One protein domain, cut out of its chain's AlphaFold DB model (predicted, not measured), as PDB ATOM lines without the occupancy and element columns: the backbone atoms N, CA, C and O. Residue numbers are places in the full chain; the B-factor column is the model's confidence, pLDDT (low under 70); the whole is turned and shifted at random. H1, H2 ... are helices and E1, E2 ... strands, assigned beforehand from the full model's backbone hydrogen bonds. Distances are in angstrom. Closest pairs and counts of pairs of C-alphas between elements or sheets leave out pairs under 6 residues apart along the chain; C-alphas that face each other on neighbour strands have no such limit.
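Overview. This is residues 2 to 134 and 145 to 171 of the 199 residues of the protein "Hypothetical protein" of Proboscia inermis (UniProt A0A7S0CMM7). A long straight helix, H1, sticks out from a helical body as an arm, residues 2 to 31, and crosses H3 in the body's core with residues 33 to 40. H5, H6 and the short H4 pack on H3, H2 packs on H5 and the end of H1, and the hairpin E1 and E2 lies beyond the end of H3. There are 160 residues printed, mostly helix, in the order H1 H2 H3 E1 E2 H4 H5 H6, with one antiparallel sheet, E1 - E2. The whole is loose, with a radius of gyration of the C-alphas of 21.9 A and spans of 77 by 53 by 28 A.

Arrangement. E1, residues 84 to 87, and E2, residues 95 to 98, form an antiparallel hairpin, with N 87 and O 95 within hydrogen-bond range at 3.1 A. The hub, H3, residues 61 to 78, touches H4, residues 104 to 110, at a shallow tilt of 13 degrees, closest C-alphas Ala 78 and Val 107, 5.6 A. H3, H5, residues 113 to 133, and H6, residues 151 to 171, form an up and down bundle, each running against the one before. Closest C-alphas are Val 68 and Ile 114, 6.1 A, for H3 and H5, and Ser 121 and Glu 152, 5.1 A, for H5 and H6. H1, residues 2 to 45, touches H3 about perpendicular at 84 degrees, closest C-alphas Leu 36 and Ile 67, 5.8 A. H2, residues 50 to 57, touches H5, closest C-alphas Ile 51 and Thr 120, 5.7 A. Every O i to N i+4 pair in the six helices is within hydrogen-bond range.

Along the chain. H1 runs 62.9 A from C-alpha 2 at (29.806, 40.788, 6.076). H3 measures 25.6 A, H5 and H6 30.3 A each; H6 ends at C-alpha 171, (73.538, 62.493, -6.636).

Size, cuts and confidence. The C-alphas farthest apart, Ala 2 and Gly 134, are 78.4 A apart. Residues 135 to 144 are not printed, and C-alphas 134 and 145 across this cut are 19.4 A apart. No link printed whole is long. The pLDDT is under 70 at residues 82 to 100, 134, 145 to 147 and 170.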
ATOM      1  N   ALA A   2      29.660  39.740   5.047       82.62
ATOM      2  CA  ALA A   2      29.806  40.788   6.076       82.62
ATOM      3  C   ALA A   2      31.266  41.177   6.417       82.62
ATOM      4  O   ALA A   2      31.573  42.357   6.565       82.62
ATOM      5  N   LEU A   3      32.184  40.203   6.482       81.50
ATOM      6  CA  LEU A   3      33.612  40.469   6.723       81.50
ATOM      7  C   LEU A   3      34.272  41.254   5.578       81.50
ATOM      8  O   LEU A   3      35.075  42.144   5.833       81.50
ATOM      9  N   LEU A   4      33.901  40.971   4.327       84.31
ATOM     10  CA  LEU A   4      34.419  41.689   3.158       84.31
ATOM     11  C   LEU A   4      33.860  43.114   3.078       84.31
ATOM     12  O   LEU A   4      34.600  44.035   2.749       84.31
ATOM     13  N   ALA A   5      32.584  43.312   3.420       86.31
ATOM     14  CA  ALA A   5      31.989  44.644   3.512       86.31
ATOM     15  C   ALA A   5      32.673  45.492   4.599       86.31
ATOM     16  O   ALA A   5      33.034  46.640   4.352       86.31
ATOM     17  N   ARG A   6      32.943  44.899   5.768       86.38
ATOM     18  CA  ARG A   6      33.655  45.572   6.862       86.38
ATOM     19  C   ARG A   6      35.118  45.867   6.519       86.38
ATOM     20  O   ARG A   6      35.604  46.941   6.850       86.38
ATOM     21  N   ALA A   7      35.798  44.967   5.809       86.94
ATOM     22  CA  ALA A   7      37.156  45.208   5.319       86.94
ATOM     23  C   ALA A   7      37.216  46.350   4.287       86.94
ATOM     24  O   ALA A   7      38.156  47.139   4.303       86.94
ATOM     25  N   ARG A   8      36.207  46.467   3.410       89.19
ATOM     26  CA  ARG A   8      36.089  47.593   2.467       89.19
ATOM     27  C   ARG A   8      35.825  48.914   3.189       89.19
ATOM     28  O   ARG A   8      36.494  49.888   2.874       89.19
ATOM     29  N   ALA A   9      34.924  48.929   4.171       88.19
ATOM     30  CA  ALA A   9      34.652  50.120   4.979       88.19
ATOM     31  C   ALA A   9      35.912  50.608   5.716       88.19
ATOM     32  O   ALA A   9      36.288  51.763   5.576       88.19
ATOM     33  N   LEU A  10      36.641  49.702   6.379       90.00
ATOM     34  CA  LEU A  10      37.891  50.045   7.069       90.00
ATOM     35  C   LEU A  10      38.977  50.588   6.129       90.00
ATOM     36  O   LEU A  10      39.761  51.434   6.544       90.00
ATOM     37  N   ARG A  11      39.041  50.117   4.875       89.00
ATOM     38  CA  ARG A  11      39.968  50.671   3.874       89.00
ATOM     39  C   ARG A  11      39.604  52.096   3.483       89.00
ATOM     40  O   ARG A  11      40.487  52.939   3.446       89.00
ATOM     41  N   VAL A  12      38.323  52.364   3.236       91.44
ATOM     42  CA  VAL A  12      37.848  53.717   2.911       91.44
ATOM     43  C   VAL A  12      38.104  54.674   4.077       91.44
ATOM     44  O   VAL A  12      38.603  55.776   3.860       91.44
ATOM     45  N   ASP A  13      37.841  54.236   5.310       88.75
ATOM     46  CA  ASP A  13      38.106  55.032   6.511       88.75
ATOM     47  C   ASP A  13      39.608  55.311   6.681       88.75
ATOM     48  O   ASP A  13      39.999  56.438   6.987       88.75
ATOM     49  N   ALA A  14      40.465  54.312   6.432       90.06
ATOM     50  CA  ALA A  14      41.917  54.473   6.485       90.06
ATOM     51  C   ALA A  14      42.439  55.432   5.402       90.06
ATOM     52  O   ALA A  14      43.235  56.314   5.711       90.06
ATOM     53  N   GLU A  15      41.963  55.311   4.159       91.12
ATOM     54  CA  GLU A  15      42.326  56.218   3.061       91.12
ATOM     55  C   GLU A  15      41.864  57.656   3.331       91.12
ATOM     56  O   GLU A  15      42.580  58.608   3.020       91.12
ATOM     57  N   SER A  16      40.677  57.837   3.921       90.75
ATOM     58  CA  SER A  16      40.194  59.161   4.328       90.75
ATOM     59  C   SER A  16      41.066  59.750   5.433       90.75
ATOM     60  O   SER A  16      41.507  60.891   5.320       90.75
ATOM     61  N   ALA A  17      41.367  58.966   6.472       89.19
ATOM     62  CA  ALA A  17      42.213  59.408   7.576       89.19
ATOM     63  C   ALA A  17      43.642  59.739   7.115       89.19
ATOM     64  O   ALA A  17      44.239  60.701   7.597       89.19
ATOM     65  N   GLU A  18      44.185  58.981   6.158       90.94
ATOM     66  CA  GLU A  18      45.484  59.269   5.553       90.94
ATOM     67  C   GLU A  18      45.457  60.587   4.772       90.94
ATOM     68  O   GLU A  18      46.338  61.423   4.968       90.94
ATOM     69  N   LYS A  19      44.431  60.820   3.944       91.12
ATOM     70  CA  LYS A  19      44.266  62.092   3.219       91.12
ATOM     71  C   LYS A  19      44.152  63.277   4.172       91.12
ATOM     72  O   LYS A  19      44.797  64.302   3.948       91.12
ATOM     73  N   ASP A  20      43.386  63.133   5.249       90.94
ATOM     74  CA  ASP A  20      43.244  64.175   6.266       90.94
ATOM     75  C   ASP A  20      44.572  64.437   6.984       90.94
ATOM     76  O   ASP A  20      44.941  65.590   7.226       90.94
ATOM     77  N   LEU A  21      45.337  63.390   7.298       92.38
ATOM     78  CA  LEU A  21      46.663  63.530   7.894       92.38
ATOM     79  C   LEU A  21      47.635  64.232   6.938       92.38
ATOM     80  O   LEU A  21      48.311  65.174   7.352       92.38
ATOM     81  N   GLN A  22      47.679  63.821   5.669       90.19
ATOM     82  CA  GLN A  22      48.517  64.440   4.640       90.19
ATOM     83  C   GLN A  22      48.176  65.923   4.476       90.19
ATOM     84  O   GLN A  22      49.075  66.766   4.517       90.19
ATOM     85  N   LYS A  23      46.885  66.261   4.386       90.69
ATOM     86  CA  LYS A  23      46.421  67.649   4.316       90.69
ATOM     87  C   LYS A  23      46.870  68.457   5.533       90.69
ATOM     88  O   LYS A  23      47.476  69.509   5.377       90.69
ATOM     89  N   ASN A  24      46.663  67.936   6.741       90.69
ATOM     90  CA  ASN A  24      47.083  68.611   7.971       90.69
ATOM     91  C   ASN A  24      48.601  68.845   8.034       90.69
ATOM     92  O   ASN A  24      49.049  69.862   8.564       90.69
ATOM     93  N   VAL A  25      49.408  67.908   7.529       89.69
ATOM     94  CA  VAL A  25      50.869  68.066   7.458       89.69
ATOM     95  C   VAL A  25      51.249  69.161   6.459       89.69
ATOM     96  O   VAL A  25      52.099  69.994   6.779       89.69
ATOM     97  N   ILE A  26      50.599  69.197   5.291       87.56
ATOM     98  CA  ILE A  26      50.809  70.231   4.268       87.56
ATOM     99  C   ILE A  26      50.436  71.610   4.817       87.56
ATOM    100  O   ILE A  26      51.255  72.526   4.751       87.56
ATOM    101  N   ASP A  27      49.262  71.742   5.434       89.81
ATOM    102  CA  ASP A  27      48.769  73.008   5.984       89.81
ATOM    103  C   ASP A  27      49.695  73.519   7.100       89.81
ATOM    104  O   ASP A  27      50.111  74.678   7.105       89.81
ATOM    105  N   LYS A  28      50.118  72.637   8.019       90.75
ATOM    106  CA  LYS A  28      51.084  72.992   9.073       90.75
ATOM    107  C   LYS A  28      52.427  73.435   8.505       90.75
ATOM    108  O   LYS A  28      53.027  74.367   9.039       90.75
ATOM    109  N   LYS A  29      52.921  72.764   7.461       89.75
ATOM    110  CA  LYS A  29      54.168  73.153   6.794       89.75
ATOM    111  C   LYS A  29      54.016  74.513   6.112       89.75
ATOM    112  O   LYS A  29      54.892  75.355   6.261       89.75
ATOM    113  N   SER A  30      52.905  74.737   5.415       90.62
ATOM    114  CA  SER A  30      52.610  76.000   4.736       90.62
ATOM    115  C   SER A  30      52.570  77.175   5.715       90.62
ATOM    116  O   SER A  30      53.257  78.169   5.492       90.62
ATOM    117  N   ASN A  31      51.877  77.021   6.848       92.25
ATOM    118  CA  ASN A  31      51.806  78.059   7.879       92.25
ATOM    119  C   ASN A  31      53.188  78.389   8.453       92.25
ATOM    120  O   ASN A  31      53.570  79.554   8.500       92.25
ATOM    121  N   LYS A  32      53.978  77.366   8.809       92.19
ATOM    122  CA  LYS A  32      55.357  77.566   9.285       92.19
ATOM    123  C   LYS A  32      56.221  78.282   8.251       92.19
ATOM    124  O   LYS A  32      56.972  79.183   8.601       92.19
ATOM    125  N   ASN A  33      56.109  77.901   6.981       92.12
ATOM    126  CA  ASN A  33      56.857  78.549   5.911       92.12
ATOM    127  C   ASN A  33      56.454  80.020   5.761       92.12
ATOM    128  O   ASN A  33      57.335  80.861   5.638       92.12
ATOM    129  N   SER A  34      55.161  80.341   5.857       93.38
ATOM    130  CA  SER A  34      54.681  81.724   5.805       93.38
ATOM    131  C   SER A  34      55.181  82.566   6.985       93.38
ATOM    132  O   SER A  34      55.542  83.725   6.792       93.38
ATOM    133  N   GLU A  35      55.234  82.001   8.193       94.25
ATOM    134  CA  GLU A  35      55.805  82.673   9.369       94.25
ATOM    135  C   GLU A  35      57.308  82.935   9.197       94.25
ATOM    136  O   GLU A  35      57.804  84.018   9.519       94.25
ATOM    137  N   LEU A  36      58.044  81.953   8.667       94.69
ATOM    138  CA  LEU A  36      59.467  82.099   8.368       94.69
ATOM    139  C   LEU A  36      59.707  83.135   7.267       94.69
ATOM    140  O   LEU A  36      60.620  83.944   7.407       94.69
ATOM    141  N   ASP A  37      58.871  83.166   6.230       94.62
ATOM    142  CA  ASP A  37      58.944  84.160   5.155       94.62
ATOM    143  C   ASP A  37      58.711  85.576   5.696       94.62
ATOM    144  O   ASP A  37      59.512  86.470   5.437       94.62
ATOM    145  N   ALA A  38      57.715  85.769   6.565       93.81
ATOM    146  CA  ALA A  38      57.490  87.057   7.223       93.81
ATOM    147  C   ALA A  38      58.685  87.497   8.092       93.81
ATOM    148  O   ALA A  38      58.998  88.688   8.193       93.81
ATOM    149  N   ASN A  39      59.376  86.548   8.731       93.44
ATOM    150  CA  ASN A  39      60.594  86.846   9.479       93.44
ATOM    151  C   ASN A  39      61.783  87.154   8.565       93.44
ATOM    152  O   ASN A  39      62.526  88.080   8.882       93.44
ATOM    153  N   ILE A  40      61.940  86.456   7.438       93.94
ATOM    154  CA  ILE A  40      62.941  86.767   6.405       93.94
ATOM    155  C   ILE A  40      62.733  88.189   5.887       93.94
ATOM    156  O   ILE A  40      63.665  88.991   5.916       93.94
ATOM    157  N   ASP A  41      61.504  88.531   5.500       93.50
ATOM    158  CA  ASP A  41      61.184  89.847   4.954       93.50
ATOM    159  C   ASP A  41      61.431  90.945   5.976       93.50
ATOM    160  O   ASP A  41      62.048  91.980   5.695       93.50
ATOM    161  N   SER A  42      61.019  90.679   7.214       91.44
ATOM    162  CA  SER A  42      61.320  91.565   8.316       91.44
ATOM    163  C   SER A  42      62.819  91.712   8.522       91.44
ATOM    164  O   SER A  42      63.235  92.842   8.703       91.44
ATOM    165  N   LEU A  43      63.628  90.650   8.494       91.00
ATOM    166  CA  LEU A  43      65.068  90.708   8.768       91.00
ATOM    167  C   LEU A  43      65.861  91.394   7.655       91.00
ATOM    168  O   LEU A  43      66.681  92.264   7.943       91.00
ATOM    169  N   PHE A  44      65.592  91.064   6.396       92.75
ATOM    170  CA  PHE A  44      66.457  91.457   5.281       92.75
ATOM    171  C   PHE A  44      65.876  92.560   4.396       92.75
ATOM    172  O   PHE A  44      66.645  93.332   3.831       92.75
ATOM    173  N   PHE A  45      64.549  92.704   4.323       90.25
ATOM    174  CA  PHE A  45      63.909  93.585   3.334       90.25
ATOM    175  C   PHE A  45      63.189  94.802   3.931       90.25
ATOM    176  O   PHE A  45      62.816  95.713   3.200       90.25
ATOM    177  N   SER A  46      63.050  94.899   5.257       85.81
ATOM    178  CA  SER A  46      62.370  96.040   5.899       85.81
ATOM    179  C   SER A  46      63.223  97.318   6.071       85.81
ATOM    180  O   SER A  46      62.860  98.189   6.860       85.81
ATOM    181  N   GLY A  47      64.374  97.429   5.400       79.31
ATOM    182  CA  GLY A  47      65.184  98.658   5.327       79.31
ATOM    183  C   GLY A  47      66.114  98.983   6.508       79.31
ATOM    184  O   GLY A  47      66.994  99.821   6.340       79.31
ATOM    185  N   SER A  48      65.977  98.340   7.674       83.94
ATOM    186  CA  SER A  48      66.975  98.419   8.760       83.94
ATOM    187  C   SER A  48      67.985  97.268   8.728       83.94
ATOM    188  O   SER A  48      67.700  96.203   8.168       83.94
ATOM    189  N   GLU A  49      69.157  97.489   9.331       87.88
ATOM    190  CA  GLU A  49      70.232  96.498   9.387       87.88
ATOM    191  C   GLU A  49      69.782  95.225  10.131       87.88
ATOM    192  O   GLU A  49      69.134  95.319  11.182       87.88
ATOM    193  N   PRO A  50      70.117  94.018   9.631       86.88
ATOM    194  CA  PRO A  50      69.693  92.762  10.250       86.88
ATOM    195  C   PRO A  50      70.135  92.616  11.709       86.88
ATOM    196  O   PRO A  50      69.412  92.018  12.506       86.88
ATOM    197  N   ILE A  51      71.289  93.186  12.072       87.31
ATOM    198  CA  ILE A  51      71.822  93.107  13.435       87.31
ATOM    199  C   ILE A  51      70.903  93.775  14.456       87.31
ATOM    200  O   ILE A  51      70.600  93.187  15.493       87.31
ATOM    201  N   ASP A  52      70.389  94.961  14.138       86.38
ATOM    202  CA  ASP A  52      69.514  95.711  15.036       86.38
ATOM    203  C   ASP A  52      68.182  94.989  15.201       86.38
ATOM    204  O   ASP A  52      67.670  94.842  16.307       86.38
ATOM    205  N   LYS A  53      67.674  94.388  14.126       86.00
ATOM    206  CA  LYS A  53      66.456  93.580  14.195       86.00
ATOM    207  C   LYS A  53      66.627  92.316  15.016       86.00
ATOM    208  O   LYS A  53      65.689  91.925  15.701       86.00
ATOM    209  N   LEU A  54      67.779  91.654  14.944       85.44
ATOM    210  CA  LEU A  54      68.039  90.480  15.775       85.44
ATOM    211  C   LEU A  54      68.157  90.851  17.257       85.44
ATOM    212  O   LEU A  54      67.711  90.077  18.109       85.44
ATOM    213  N   ARG A  55      68.680  92.043  17.568       84.19
ATOM    214  CA  ARG A  55      68.671  92.601  18.929       84.19
ATOM    215  C   ARG A  55      67.252  92.933  19.400       84.19
ATOM    216  O   ARG A  55      66.914  92.614  20.536       84.19
ATOM    217  N   ASP A  56      66.417  93.493  18.526       83.81
ATOM    218  CA  ASP A  56      65.062  93.945  18.864       83.81
ATOM    219  C   ASP A  56      64.040  92.802  18.932       83.81
ATOM    220  O   ASP A  56      63.327  92.648  19.925       83.81
ATOM    221  N   LYS A  57      63.948  91.980  17.878       81.19
ATOM    222  CA  LYS A  57      62.972  90.880  17.782       81.19
ATOM    223  C   LYS A  57      63.339  89.672  18.630       81.19
ATOM    224  O   LYS A  57      62.440  88.904  18.965       81.19
ATOM    225  N   ARG A  58      64.628  89.480  18.932       80.44
ATOM    226  CA  ARG A  58      65.136  88.376  19.766       80.44
ATOM    227  C   ARG A  58      64.589  87.018  19.323       80.44
ATOM    228  O   ARG A  58      63.990  86.277  20.102       80.44
ATOM    229  N   LEU A  59      64.739  86.726  18.031       85.06
ATOM    230  CA  LEU A  59      64.252  85.478  17.450       85.06
ATOM    231  C   LEU A  59      64.955  84.289  18.113       85.06
ATOM    232  O   LEU A  59      66.173  84.279  18.244       85.06
ATOM    233  N   ALA A  60      64.188  83.272  18.503       87.88
ATOM    234  CA  ALA A  60      64.757  82.059  19.079       87.88
ATOM    235  C   ALA A  60      65.688  81.350  18.079       87.88
ATOM    236  O   ALA A  60      65.427  81.363  16.873       87.88
ATOM    237  N   THR A  61      66.718  80.664  18.581       88.31
ATOM    238  CA  THR A  61      67.671  79.895  17.760       88.31
ATOM    239  C   THR A  61      66.972  78.951  16.779       88.31
ATOM    240  O   THR A  61      67.306  78.948  15.598       88.31
ATOM    241  N   ASP A  62      65.934  78.230  17.214       88.88
ATOM    242  CA  ASP A  62      65.160  77.333  16.343       88.88
ATOM    243  C   ASP A  62      64.496  78.069  15.168       88.88
ATOM    244  O   ASP A  62      64.423  77.548  14.054       88.88
ATOM    245  N   CYS A  63      64.040  79.305  15.392       90.81
ATOM    246  CA  CYS A  63      63.483  80.143  14.335       90.81
ATOM    247  C   CYS A  63      64.570  80.560  13.335       90.81
ATOM    248  O   CYS A  63      64.324  80.540  12.133       90.81
ATOM    249  N   LEU A  64      65.771  80.903  13.810       92.31
ATOM    250  CA  LEU A  64      66.906  81.271  12.955       92.31
ATOM    251  C   LEU A  64      67.410  80.078  12.130       92.31
ATOM    252  O   LEU A  64      67.653  80.211  10.933       92.31
ATOM    253  N   VAL A  65      67.465  78.889  12.731       93.81
ATOM    254  CA  VAL A  65      67.727  77.617  12.037       93.81
ATOM    255  C   VAL A  65      66.664  77.358  10.960       93.81
ATOM    256  O   VAL A  65      66.995  76.962   9.838       93.81
ATOM    257  N   GLY A  66      65.391  77.619  11.271       93.31
ATOM    258  CA  GLY A  66      64.288  77.551  10.311       93.31
ATOM    259  C   GLY A  66      64.430  78.551   9.161       93.31
ATOM    260  O   GLY A  66      64.187  78.193   8.011       93.31
ATOM    261  N   ILE A  67      64.885  79.774   9.442       95.00
ATOM    262  CA  ILE A  67      65.160  80.797   8.425       95.00
ATOM    263  C   ILE A  67      66.272  80.337   7.476       95.00
ATOM    264  O   ILE A  67      66.097  80.449   6.268       95.00
ATOM    265  N   VAL A  68      67.368  79.761   7.984       95.06
ATOM    266  CA  VAL A  68      68.448  79.208   7.139       95.06
ATOM    267  C   VAL A  68      67.907  78.136   6.193       95.06
ATOM    268  O   VAL A  68      68.176  78.175   4.993       95.06
ATOM    269  N   GLN A  69      67.102  77.201   6.713       93.81
ATOM    270  CA  GLN A  69      66.449  76.172   5.898       93.81
ATOM    271  C   GLN A  69      65.547  76.800   4.827       93.81
ATOM    272  O   GLN A  69      65.615  76.419   3.661       93.81
ATOM    273  N   ARG A  70      64.713  77.771   5.211       94.38
ATOM    274  CA  ARG A  70      63.730  78.391   4.319       94.38
ATOM    275  C   ARG A  70      64.376  79.251   3.233       94.38
ATOM    276  O   ARG A  70      63.933  79.185   2.089       94.38
ATOM    277  N   LEU A  71      65.422  80.010   3.566       94.31
ATOM    278  CA  LEU A  71      66.226  80.767   2.603       94.31
ATOM    279  C   LEU A  71      66.840  79.831   1.566       94.31
ATOM    280  O   LEU A  71      66.700  80.077   0.372       94.31
ATOM    281  N   HIS A  72      67.437  78.723   2.015       92.00
ATOM    282  CA  HIS A  72      67.995  77.727   1.108       92.00
ATOM    283  C   HIS A  72      66.915  77.121   0.202       92.00
ATOM    284  O   HIS A  72      67.093  77.053  -1.007       92.00
ATOM    285  N   GLU A  73      65.761  76.732   0.752       89.62
ATOM    286  CA  GLU A  73      64.640  76.216  -0.043       89.62
ATOM    287  C   GLU A  73      64.148  77.218  -1.096       89.62
ATOM    288  O   GLU A  73      63.910  76.828  -2.238       89.62
ATOM    289  N   ARG A  74      64.002  78.500  -0.740       90.69
ATOM    290  CA  ARG A  74      63.571  79.546  -1.679       90.69
ATOM    291  C   ARG A  74      64.606  79.792  -2.770       90.69
ATOM    292  O   ARG A  74      64.233  79.833  -3.936       90.69
ATOM    293  N   GLU A  75      65.886  79.873  -2.414       89.62
ATOM    294  CA  GLU A  75      66.982  80.019  -3.378       89.62
ATOM    295  C   GLU A  75      67.003  78.838  -4.361       89.62
ATOM    296  O   GLU A  75      67.161  79.014  -5.567       89.62
ATOM    297  N   MET A  76      66.768  77.627  -3.860       85.75
ATOM    298  CA  MET A  76      66.697  76.413  -4.666       85.75
ATOM    299  C   MET A  76      65.507  76.391  -5.625       85.75
ATOM    300  O   MET A  76      65.652  75.970  -6.773       85.75
ATOM    301  N   ILE A  77      64.339  76.842  -5.166       85.44
ATOM    302  CA  ILE A  77      63.149  76.992  -6.009       85.44
ATOM    303  C   ILE A  77      63.398  78.053  -7.084       85.44
ATOM    304  O   ILE A  77      63.142  77.782  -8.253       85.44
ATOM    305  N   ALA A  78      63.958  79.206  -6.711       86.69
ATOM    306  CA  ALA A  78      64.246  80.308  -7.625       86.69
ATOM    307  C   ALA A  78      65.283  79.927  -8.695       86.69
ATOM    308  O   ALA A  78      65.125  80.272  -9.860       86.69
ATOM    309  N   LYS A  79      66.294  79.123  -8.342       83.44
ATOM    310  CA  LYS A  79      67.256  78.545  -9.302       83.44
ATOM    311  C   LYS A  79      66.664  77.433 -10.177       83.44
ATOM    312  O   LYS A  79      67.384  76.839 -10.973       83.44
ATOM    313  N   GLY A  80      65.393  77.089  -9.981       75.62
ATOM    314  CA  GLY A  80      64.718  76.006 -10.685       75.62
ATOM    315  C   GLY A  80      65.252  74.608 -10.336       75.62
ATOM    316  O   GLY A  80      64.980  73.629 -11.026       75.62
ATOM    317  N   LEU A  81      65.994  74.472  -9.238       73.88
ATOM    318  CA  LEU A  81      66.624  73.217  -8.820       73.88
ATOM    319  C   LEU A  81      65.704  72.355  -7.933       73.88
ATOM    320  O   LEU A  81      66.129  71.338  -7.369       73.88
ATOM    321  N   SER A  82      64.439  72.763  -7.794       66.38
ATOM    322  CA  SER A  82      63.426  72.068  -6.997       66.38
ATOM    323  C   SER A  82      62.832  70.844  -7.711       66.38
ATOM    324  O   SER A  82      62.549  69.845  -7.047       66.38
ATOM    325  N   HIS A  83      62.719  70.868  -9.048       62.31
ATOM    326  CA  HIS A  83      62.147  69.780  -9.847       62.31
ATOM    327  C   HIS A  83      62.878  69.608 -11.190       62.31
ATOM    328  O   HIS A  83      63.061  70.569 -11.933       62.31
ATOM    329  N   VAL A  84      63.297  68.377 -11.494       57.38
ATOM    330  CA  VAL A  84      63.962  68.005 -12.754       57.38
ATOM    331  C   VAL A  84      63.176  66.844 -13.349       57.38
ATOM    332  O   VAL A  84      62.983  65.840 -12.661       57.38
ATOM    333  N   GLU A  85      62.738  66.977 -14.599       54.56
ATOM    334  CA  GLU A  85      62.151  65.883 -15.375       54.56
ATOM    335  C   GLU A  85      63.163  65.406 -16.414       54.56
ATOM    336  O   GLU A  85      64.028  66.145 -16.888       54.56
ATOM    337  N   ALA A  86      63.073  64.124 -16.743       53.91
ATOM    338  CA  ALA A  86      63.855  63.550 -17.821       53.91
ATOM    339  C   ALA A  86      63.143  63.813 -19.146       53.91
ATOM    340  O   ALA A  86      61.988  63.408 -19.310       53.91
ATOM    341  N   VAL A  87      63.845  64.431 -20.095       53.41
ATOM    342  CA  VAL A  87      63.342  64.622 -21.453       53.41
ATOM    343  C   VAL A  87      64.037  63.627 -22.371       53.41
ATOM    344  O   VAL A  87      65.258  63.464 -22.367       53.41
ATOM    345  N   VAL A  88      63.232  62.899 -23.142       53.16
ATOM    346  CA  VAL A  88      63.753  62.000 -24.170       53.16
ATOM    347  C   VAL A  88      64.148  62.859 -25.366       53.16
ATOM    348  O   VAL A  88      63.269  63.380 -26.047       53.16
ATOM    349  N   GLY A  89      65.451  63.032 -25.593       55.28
ATOM    350  CA  GLY A  89      65.962  63.680 -26.798       55.28
ATOM    351  C   GLY A  89      65.746  62.823 -28.053       55.28
ATOM    352  O   GLY A  89      65.552  61.611 -27.969       55.28
ATOM    353  N   ASP A  90      65.809  63.457 -29.228       51.19
ATOM    354  CA  ASP A  90      65.653  62.808 -30.549       51.19
ATOM    355  C   ASP A  90      66.823  61.876 -30.929       51.19
ATOM    356  O   ASP A  90      66.727  61.071 -31.856       51.19
ATOM    357  N   SER A  91      67.945  61.971 -30.217       53.12
ATOM    358  CA  SER A  91      69.024  60.982 -30.256       53.12
ATOM    359  C   SER A  91      68.929  60.124 -28.999       53.12
ATOM    360  O   SER A  91      68.515  60.648 -27.976       53.12
ATOM    361  N   ASP A  92      69.362  58.862 -29.021       55.31
ATOM    362  CA  ASP A  92      69.380  57.926 -27.869       55.31
ATOM    363  C   ASP A  92      70.092  58.437 -26.581       55.31
ATOM    364  O   ASP A  92      70.240  57.703 -25.603       55.31
ATOM    365  N   ASN A  93      70.528  59.700 -26.550       51.44
ATOM    366  CA  ASN A  93      70.935  60.446 -25.370       51.44
ATOM    367  C   ASN A  93      69.735  61.207 -24.774       51.44
ATOM    368  O   ASN A  93      69.132  62.055 -25.430       51.44
ATOM    369  N   MET A  94      69.403  60.922 -23.512       52.41
ATOM    370  CA  MET A  94      68.415  61.701 -22.759       52.41
ATOM    371  C   MET A  94      69.073  62.892 -22.064       52.41
ATOM    372  O   MET A  94      70.060  62.712 -21.346       52.41
ATOM    373  N   ASP A  95      68.477  64.071 -22.240       54.56
ATOM    374  CA  ASP A  95      68.879  65.319 -21.597       54.56
ATOM    375  C   ASP A  95      67.988  65.618 -20.377       54.56
ATOM    376  O   ASP A  95      66.859  65.134 -20.243       54.56
ATOM    377  N   PHE A  96      68.522  66.401 -19.440       55.06
ATOM    378  CA  PHE A  96      67.778  66.891 -18.280       55.06
ATOM    379  C   PHE A  96      67.192  68.260 -18.614       55.06
ATOM    380  O   PHE A  96      67.958  69.177 -18.913       55.06
ATOM    381  N   GLU A  97      65.879  68.433 -18.473       54.72
ATOM    382  CA  GLU A  97      65.288  69.771 -18.459       54.72
ATOM    383  C   GLU A  97      64.827  70.120 -17.040       54.72
ATOM    384  O   GLU A  97      64.175  69.340 -16.337       54.72
ATOM    385  N   LEU A  98      65.213  71.317 -16.592       56.75
ATOM    386  CA  LEU A  98      64.612  71.931 -15.416       56.75
ATOM    387  C   LEU A  98      63.141  72.219 -15.736       56.75
ATOM    388  O   LEU A  98      62.843  72.936 -16.686       56.75
ATOM    389  N   VAL A  99      62.228  71.698 -14.918       58.34
ATOM    390  CA  VAL A  99      60.774  71.888 -15.110       58.34
ATOM    391  C   VAL A  99      60.300  73.194 -14.484       58.34
ATOM    392  O   VAL A  99      59.265  73.743 -14.851       58.34
ATOM    393  N   SER A 100      61.060  73.709 -13.518       63.53
ATOM    394  CA  SER A 100      60.800  75.010 -12.914       63.53
ATOM    395  C   SER A 100      61.550  76.110 -13.648       63.53
ATOM    396  O   SER A 100      62.774  76.063 -13.769       63.53
ATOM    397  N   THR A 101      60.803  77.121 -14.086       73.88
ATOM    398  CA  THR A 101      61.326  78.374 -14.625       73.88
ATOM    399  C   THR A 101      62.210  79.055 -13.585       73.88
ATOM    400  O   THR A 101      61.793  79.228 -12.440       73.88
ATOM    401  N   THR A 102      63.419  79.445 -13.981       83.06
ATOM    402  CA  THR A 102      64.317  80.230 -13.130       83.06
ATOM    403  C   THR A 102      63.708  81.606 -12.861       83.06
ATOM    404  O   THR A 102      63.323  82.306 -13.796       83.06
ATOM    405  N   ASP A 103      63.651  82.001 -11.592       87.12
ATOM    406  CA  ASP A 103      63.293  83.351 -11.154       87.12
ATOM    407  C   ASP A 103      64.579  84.106 -10.798       87.12
ATOM    408  O   ASP A 103      65.058  84.072  -9.664       87.12
ATOM    409  N   GLU A 104      65.179  84.746 -11.802       88.56
ATOM    410  CA  GLU A 104      66.452  85.459 -11.649       88.56
ATOM    411  C   GLU A 104      66.357  86.613 -10.641       88.56
ATOM    412  O   GLU A 104      67.312  86.867  -9.904       88.56
ATOM    413  N   GLU A 105      65.205  87.286 -10.558       90.38
ATOM    414  CA  GLU A 105      65.004  88.380  -9.605       90.38
ATOM    415  C   GLU A 105      65.019  87.876  -8.164       90.38
ATOM    416  O   GLU A 105      65.612  88.510  -7.286       90.38
ATOM    417  N   GLU A 106      64.363  86.747  -7.905       89.31
ATOM    418  CA  GLU A 106      64.347  86.136  -6.581       89.31
ATOM    419  C   GLU A 106      65.714  85.544  -6.220       89.31
ATOM    420  O   GLU A 106      66.142  85.669  -5.073       89.31
ATOM    421  N   VAL A 107      66.458  84.978  -7.180       88.62
ATOM    422  CA  VAL A 107      67.843  84.539  -6.932       88.62
ATOM    423  C   VAL A 107      68.697  85.712  -6.458       88.62
ATOM    424  O   VAL A 107      69.328  85.602  -5.410       88.62
ATOM    425  N   VAL A 108      68.664  86.848  -7.160       90.50
ATOM    426  CA  VAL A 108      69.431  88.045  -6.774       90.50
ATOM    427  C   VAL A 108      68.995  88.579  -5.407       90.50
ATOM    428  O   VAL A 108      69.829  89.036  -4.628       90.50
ATOM    429  N   ARG A 109      67.698  88.509  -5.080       91.81
ATOM    430  CA  ARG A 109      67.188  88.927  -3.765       91.81
ATOM    431  C   ARG A 109      67.682  88.048  -2.620       91.81
ATOM    432  O   ARG A 109      67.843  88.553  -1.510       91.81
ATOM    433  N   LEU A 110      67.862  86.751  -2.860       91.88
ATOM    434  CA  LEU A 110      68.184  85.763  -1.826       91.88
ATOM    435  C   LEU A 110      69.676  85.436  -1.724       91.88
ATOM    436  O   LEU A 110      70.120  84.936  -0.685       91.88
ATOM    437  N   GLU A 111      70.442  85.693  -2.782       90.38
ATOM    438  CA  GLU A 111      71.864  85.385  -2.846       90.38
ATOM    439  C   GLU A 111      72.632  86.064  -1.702       90.38
ATOM    440  O   GLU A 111      72.474  87.250  -1.410       90.38
ATOM    441  N   GLY A 112      73.445  85.276  -0.995       91.00
ATOM    442  CA  GLY A 112      74.263  85.754   0.119       91.00
ATOM    443  C   GLY A 112      73.503  86.063   1.416       91.00
ATOM    444  O   GLY A 112      74.147  86.373   2.416       91.00
ATOM    445  N   LEU A 113      72.168  85.935   1.481       93.50
ATOM    446  CA  LEU A 113      71.424  86.215   2.722       93.50
ATOM    447  C   LEU A 113      71.748  85.237   3.856       93.50
ATOM    448  O   LEU A 113      71.763  85.635   5.020       93.50
ATOM    449  N   ILE A 114      72.035  83.971   3.532       93.50
ATOM    450  CA  ILE A 114      72.501  82.992   4.526       93.50
ATOM    451  C   ILE A 114      73.844  83.441   5.103       93.50
ATOM    452  O   ILE A 114      74.007  83.450   6.318       93.50
ATOM    453  N   ASP A 115      74.783  83.855   4.255       94.44
ATOM    454  CA  ASP A 115      76.110  84.268   4.707       94.44
ATOM    455  C   ASP A 115      76.026  85.584   5.503       94.44
ATOM    456  O   ASP A 115      76.615  85.686   6.577       94.44
ATOM    457  N   LYS A 116      75.167  86.526   5.086       93.62
ATOM    458  CA  LYS A 116      74.853  87.741   5.855       93.62
ATOM    459  C   LYS A 116      74.255  87.421   7.229       93.62
ATOM    460  O   LYS A 116      74.575  88.094   8.212       93.62
ATOM    461  N   LEU A 117      73.396  86.403   7.332       93.69
ATOM    462  CA  LEU A 117      72.867  85.944   8.619       93.69
ATOM    463  C   LEU A 117      73.980  85.382   9.511       93.69
ATOM    464  O   LEU A 117      74.008  85.701  10.698       93.69
ATOM    465  N   LEU A 118      74.900  84.593   8.941       93.75
ATOM    466  CA  LEU A 118      76.051  84.044   9.661       93.75
ATOM    467  C   LEU A 118      76.961  85.158  10.186       93.75
ATOM    468  O   LEU A 118      77.265  85.183  11.376       93.75
ATOM    469  N   GLU A 119      77.319  86.122   9.339       93.69
ATOM    470  CA  GLU A 119      78.108  87.293   9.736       93.69
ATOM    471  C   GLU A 119      77.429  88.069  10.867       93.69
ATOM    472  O   GLU A 119      78.058  88.407  11.867       93.69
ATOM    473  N   THR A 120      76.119  88.292  10.753       91.94
ATOM    474  CA  THR A 120      75.359  88.998  11.787       91.94
ATOM    475  C   THR A 120      75.346  88.217  13.106       91.94
ATOM    476  O   THR A 120      75.518  88.803  14.175       91.94
ATOM    477  N   SER A 121      75.180  86.892  13.050       90.69
ATOM    478  CA  SER A 121      75.234  86.039  14.242       90.69
ATOM    479  C   SER A 121      76.619  86.003  14.890       90.69
ATOM    480  O   SER A 121      76.697  86.002  16.114       90.69
ATOM    481  N   ALA A 122      77.693  86.081  14.098       91.12
ATOM    482  CA  ALA A 122      79.064  86.152  14.598       91.12
ATOM    483  C   ALA A 122      79.292  87.417  15.437       91.12
ATOM    484  O   ALA A 122      79.931  87.375  16.489       91.12
ATOM    485  N   VAL A 123      78.735  88.554  15.001       90.69
ATOM    486  CA  VAL A 123      78.813  89.804  15.771       90.69
ATOM    487  C   VAL A 123      78.076  89.667  17.106       90.69
ATOM    488  O   VAL A 123      78.623  90.060  18.132       90.69
ATOM    489  N   LEU A 124      76.887  89.053  17.123       86.75
ATOM    490  CA  LEU A 124      76.140  88.822  18.368       86.75
ATOM    491  C   LEU A 124      76.864  87.860  19.321       86.75
ATOM    492  O   LEU A 124      76.891  88.101  20.527       86.75
ATOM    493  N   ASP A 125      77.479  86.800  18.796       88.12
ATOM    494  CA  ASP A 125      78.274  85.866  19.597       88.12
ATOM    495  C   ASP A 125      79.515  86.545  20.197       88.12
ATOM    496  O   ASP A 125      79.840  86.323  21.367       88.12
ATOM    497  N   ASN A 126      80.187  87.413  19.435       87.69
ATOM    498  CA  ASN A 126      81.317  88.197  19.935       87.69
ATOM    499  C   ASN A 126      80.877  89.193  21.018       87.69
ATOM    500  O   ASN A 126      81.488  89.231  22.086       87.69
ATOM    501  N   GLU A 127      79.775  89.921  20.806       85.81
ATOM    502  CA  GLU A 127      79.188  90.822  21.810       85.81
ATOM    503  C   GLU A 127      78.834  90.090  23.107       85.81
ATOM    504  O   GLU A 127      79.028  90.621  24.203       85.81
ATOM    505  N   PHE A 128      78.333  88.858  22.999       82.25
ATOM    506  CA  PHE A 128      78.049  88.016  24.153       82.25
ATOM    507  C   PHE A 128      79.329  87.658  24.922       82.25
ATOM    508  O   PHE A 128      79.400  87.871  26.133       82.25
ATOM    509  N   ARG A 129      80.362  87.168  24.225       82.31
ATOM    510  CA  ARG A 129      81.641  86.760  24.839       82.31
ATOM    511  C   ARG A 129      82.377  87.931  25.494       82.31
ATOM    512  O   ARG A 129      82.957  87.783  26.572       82.31
ATOM    513  N   GLU A 130      82.343  89.111  24.879       82.69
ATOM    514  CA  GLU A 130      82.919  90.333  25.453       82.69
ATOM    515  C   GLU A 130      82.210  90.742  26.753       82.69
ATOM    516  O   GLU A 130      82.856  91.171  27.711       82.69
ATOM    517  N   ARG A 131      80.890  90.545  26.836       75.56
ATOM    518  CA  ARG A 131      80.108  90.837  28.046       75.56
ATOM    519  C   ARG A 131      80.267  89.794  29.146       75.56
ATOM    520  O   ARG A 131      80.236  90.178  30.308       75.56
ATOM    521  N   GLU A 132      80.445  88.517  28.806       74.19
ATOM    522  CA  GLU A 132      80.758  87.471  29.792       74.19
ATOM    523  C   GLU A 132      82.163  87.620  30.385       74.19
ATOM    524  O   GLU A 132      82.372  87.349  31.566       74.19
ATOM    525  N   SER A 133      83.141  88.029  29.572       71.62
ATOM    526  CA  SER A 133      84.531  88.206  30.015       71.62
ATOM    527  C   SER A 133      84.758  89.513  30.780       71.62
ATOM    528  O   SER A 133      85.648  89.589  31.633       71.62
ATOM    529  N   GLY A 134      83.943  90.538  30.522       66.25
ATOM    530  CA  GLY A 134      83.836  91.708  31.382       66.25
ATOM    531  C   GLY A 134      83.172  91.323  32.702       66.25
ATOM    532  O   GLY A 134      82.126  90.693  32.710       66.25
ATOM    533  N   HIS A 145      68.943  83.330  25.308       63.69
ATOM    534  CA  HIS A 145      68.144  82.857  24.174       63.69
ATOM    535  C   HIS A 145      68.995  82.444  22.972       63.69
ATOM    536  O   HIS A 145      68.565  81.610  22.177       63.69
ATOM    537  N   TYR A 146      70.193  83.014  22.858       69.69
ATOM    538  CA  TYR A 146      71.207  82.597  21.899       69.69
ATOM    539  C   TYR A 146      72.148  81.625  22.609       69.69
ATOM    540  O   TYR A 146      72.318  81.723  23.821       69.69
ATOM    541  N   THR A 147      72.687  80.640  21.895       63.66
ATOM    542  CA  THR A 147      73.371  79.436  22.413       63.66
ATOM    543  C   THR A 147      74.699  79.724  23.135       63.66
ATOM    544  O   THR A 147      75.734  79.178  22.783       63.66
ATOM    545  N   HIS A 148      74.690  80.577  24.163       73.06
ATOM    546  CA  HIS A 148      75.848  80.993  24.959       73.06
ATOM    547  C   HIS A 148      77.041  81.442  24.090       73.06
ATOM    548  O   HIS A 148      78.189  81.103  24.366       73.06
ATOM    549  N   GLY A 149      76.767  82.171  23.003       76.94
ATOM    550  CA  GLY A 149      77.800  82.616  22.064       76.94
ATOM    551  C   GLY A 149      78.240  81.558  21.040       76.94
ATOM    552  O   GLY A 149      79.399  81.584  20.618       76.94
ATOM    553  N   GLN A 150      77.370  80.599  20.702       85.62
ATOM    554  CA  GLN A 150      77.580  79.573  19.665       85.62
ATOM    555  C   GLN A 150      76.494  79.615  18.574       85.62
ATOM    556  O   GLN A 150      76.168  78.589  17.960       85.62
ATOM    557  N   LEU A 151      75.835  80.761  18.386       87.81
ATOM    558  CA  LEU A 151      74.744  80.889  17.427       87.81
ATOM    559  C   LEU A 151      75.273  80.723  16.003       87.81
ATOM    560  O   LEU A 151      74.701  79.962  15.226       87.81
ATOM    561  N   GLU A 152      76.381  81.385  15.686       92.06
ATOM    562  CA  GLU A 152      77.041  81.312  14.390       92.06
ATOM    563  C   GLU A 152      77.397  79.868  14.038       92.06
ATOM    564  O   GLU A 152      77.046  79.397  12.958       92.06
ATOM    565  N   ASP A 153      78.036  79.144  14.960       91.25
ATOM    566  CA  ASP A 153      78.430  77.748  14.755       91.25
ATOM    567  C   ASP A 153      77.208  76.865  14.470       91.25
ATOM    568  O   ASP A 153      77.218  76.069  13.526       91.25
ATOM    569  N   THR A 154      76.121  77.070  15.219       91.88
ATOM    570  CA  THR A 154      74.858  76.335  15.042       91.88
ATOM    571  C   THR A 154      74.239  76.609  13.667       91.88
ATOM    572  O   THR A 154      73.830  75.688  12.953       91.88
ATOM    573  N   LEU A 155      74.179  77.879  13.260       93.06
ATOM    574  CA  LEU A 155      73.625  78.271  11.963       93.06
ATOM    575  C   LEU A 155      74.521  77.813  10.806       93.06
ATOM    576  O   LEU A 155      74.013  77.371   9.775       93.06
ATOM    577  N   ARG A 156      75.844  77.861  10.982       94.44
ATOM    578  CA  ARG A 156      76.844  77.409  10.007       94.44
ATOM    579  C   ARG A 156      76.763  75.902   9.804       94.44
ATOM    580  O   ARG A 156      76.781  75.440   8.662       94.44
ATOM    581  N   GLU A 157      76.632  75.131  10.881       94.00
ATOM    582  CA  GLU A 157      76.392  73.691  10.805       94.00
ATOM    583  C   GLU A 157      75.104  73.404  10.027       94.00
ATOM    584  O   GLU A 157      75.117  72.614   9.078       94.00
ATOM    585  N   LYS A 158      74.010  74.108  10.346       93.56
ATOM    586  CA  LYS A 158      72.748  73.941   9.621       93.56
ATOM    587  C   LYS A 158      72.885  74.282   8.136       93.56
ATOM    588  O   LYS A 158      72.445  73.488   7.306       93.56
ATOM    589  N   ALA A 159      73.505  75.412   7.797       92.44
ATOM    590  CA  ALA A 159      73.731  75.842   6.416       92.44
ATOM    591  C   ALA A 159      74.543  74.804   5.623       92.44
ATOM    592  O   ALA A 159      74.225  74.487   4.476       92.44
ATOM    593  N   ASN A 160      75.564  74.213   6.245       92.31
ATOM    594  CA  ASN A 160      76.352  73.150   5.630       92.31
ATOM    595  C   ASN A 160      75.544  71.865   5.442       92.31
ATOM    596  O   ASN A 160      75.648  71.232   4.392       92.31
ATOM    597  N   ASN A 161      74.734  71.486   6.430       90.88
ATOM    598  CA  ASN A 161      73.902  70.290   6.354       90.88
ATOM    599  C   ASN A 161      72.878  70.392   5.221       90.88
ATOM    600  O   ASN A 161      72.791  69.467   4.422       90.88
ATOM    601  N   VAL A 162      72.187  71.527   5.065       88.94
ATOM    602  CA  VAL A 162      71.205  71.688   3.976       88.94
ATOM    603  C   VAL A 162      71.863  71.664   2.592       88.94
ATOM    604  O   VAL A 162      71.390  70.964   1.699       88.94
ATOM    605  N   ARG A 163      73.024  72.318   2.437       87.75
ATOM    606  CA  ARG A 163      73.816  72.285   1.194       87.75
ATOM    607  C   ARG A 163      74.300  70.862   0.863       87.75
ATOM    608  O   ARG A 163      74.314  70.459  -0.302       87.75
ATOM    609  N   ARG A 164      74.689  70.074   1.875       85.56
ATOM    610  CA  ARG A 164      75.100  68.666   1.712       85.56
ATOM    611  C   ARG A 164      73.929  67.761   1.356       85.56
ATOM    612  O   ARG A 164      74.030  67.028   0.378       85.56
ATOM    613  N   GLU A 165      72.828  67.844   2.100       81.69
ATOM    614  CA  GLU A 165      71.601  67.087   1.826       81.69
ATOM    615  C   GLU A 165      71.138  67.304   0.387       81.69
ATOM    616  O   GLU A 165      70.813  66.346  -0.309       81.69
ATOM    617  N   GLN A 166      71.188  68.545  -0.098       74.38
ATOM    618  CA  GLN A 166      70.895  68.866  -1.487       74.38
ATOM    619  C   GLN A 166      71.860  68.174  -2.464       74.38
ATOM    620  O   GLN A 166      71.414  67.578  -3.446       74.38
ATOM    621  N   SER A 167      73.172  68.241  -2.211       78.00
ATOM    622  CA  SER A 167      74.185  67.581  -3.045       78.00
ATOM    623  C   SER A 167      73.956  66.069  -3.122       78.00
ATOM    624  O   SER A 167      74.013  65.480  -4.201       78.00
ATOM    625  N   ASP A 168      73.628  65.446  -1.993       78.38
ATOM    626  CA  ASP A 168      73.380  64.010  -1.913       78.38
ATOM    627  C   ASP A 168      72.042  63.623  -2.549       78.38
ATOM    628  O   ASP A 168      71.975  62.636  -3.278       78.38
ATOM    629  N   GLN A 169      70.983  64.415  -2.359       72.31
ATOM    630  CA  GLN A 169      69.714  64.234  -3.068       72.31
ATOM    631  C   GLN A 169      69.883  64.392  -4.579       72.31
ATOM    632  O   GLN A 169      69.223  63.701  -5.352       72.31
ATOM    633  N   PHE A 170      70.745  65.302  -5.027       69.75
ATOM    634  CA  PHE A 170      71.061  65.456  -6.441       69.75
ATOM    635  C   PHE A 170      71.804  64.225  -6.982       69.75
ATOM    636  O   PHE A 170      71.400  63.674  -8.003       69.75
ATOM    637  N   LYS A 171      72.820  63.726  -6.264       72.69
ATOM    638  CA  LYS A 171      73.538  62.493  -6.636       72.69
ATOM    639  C   LYS A 171      72.626  61.268  -6.669       72.69
ATOM    640  O   LYS A 171      72.636  60.549  -7.661       72.69
TER     641      LYS A 171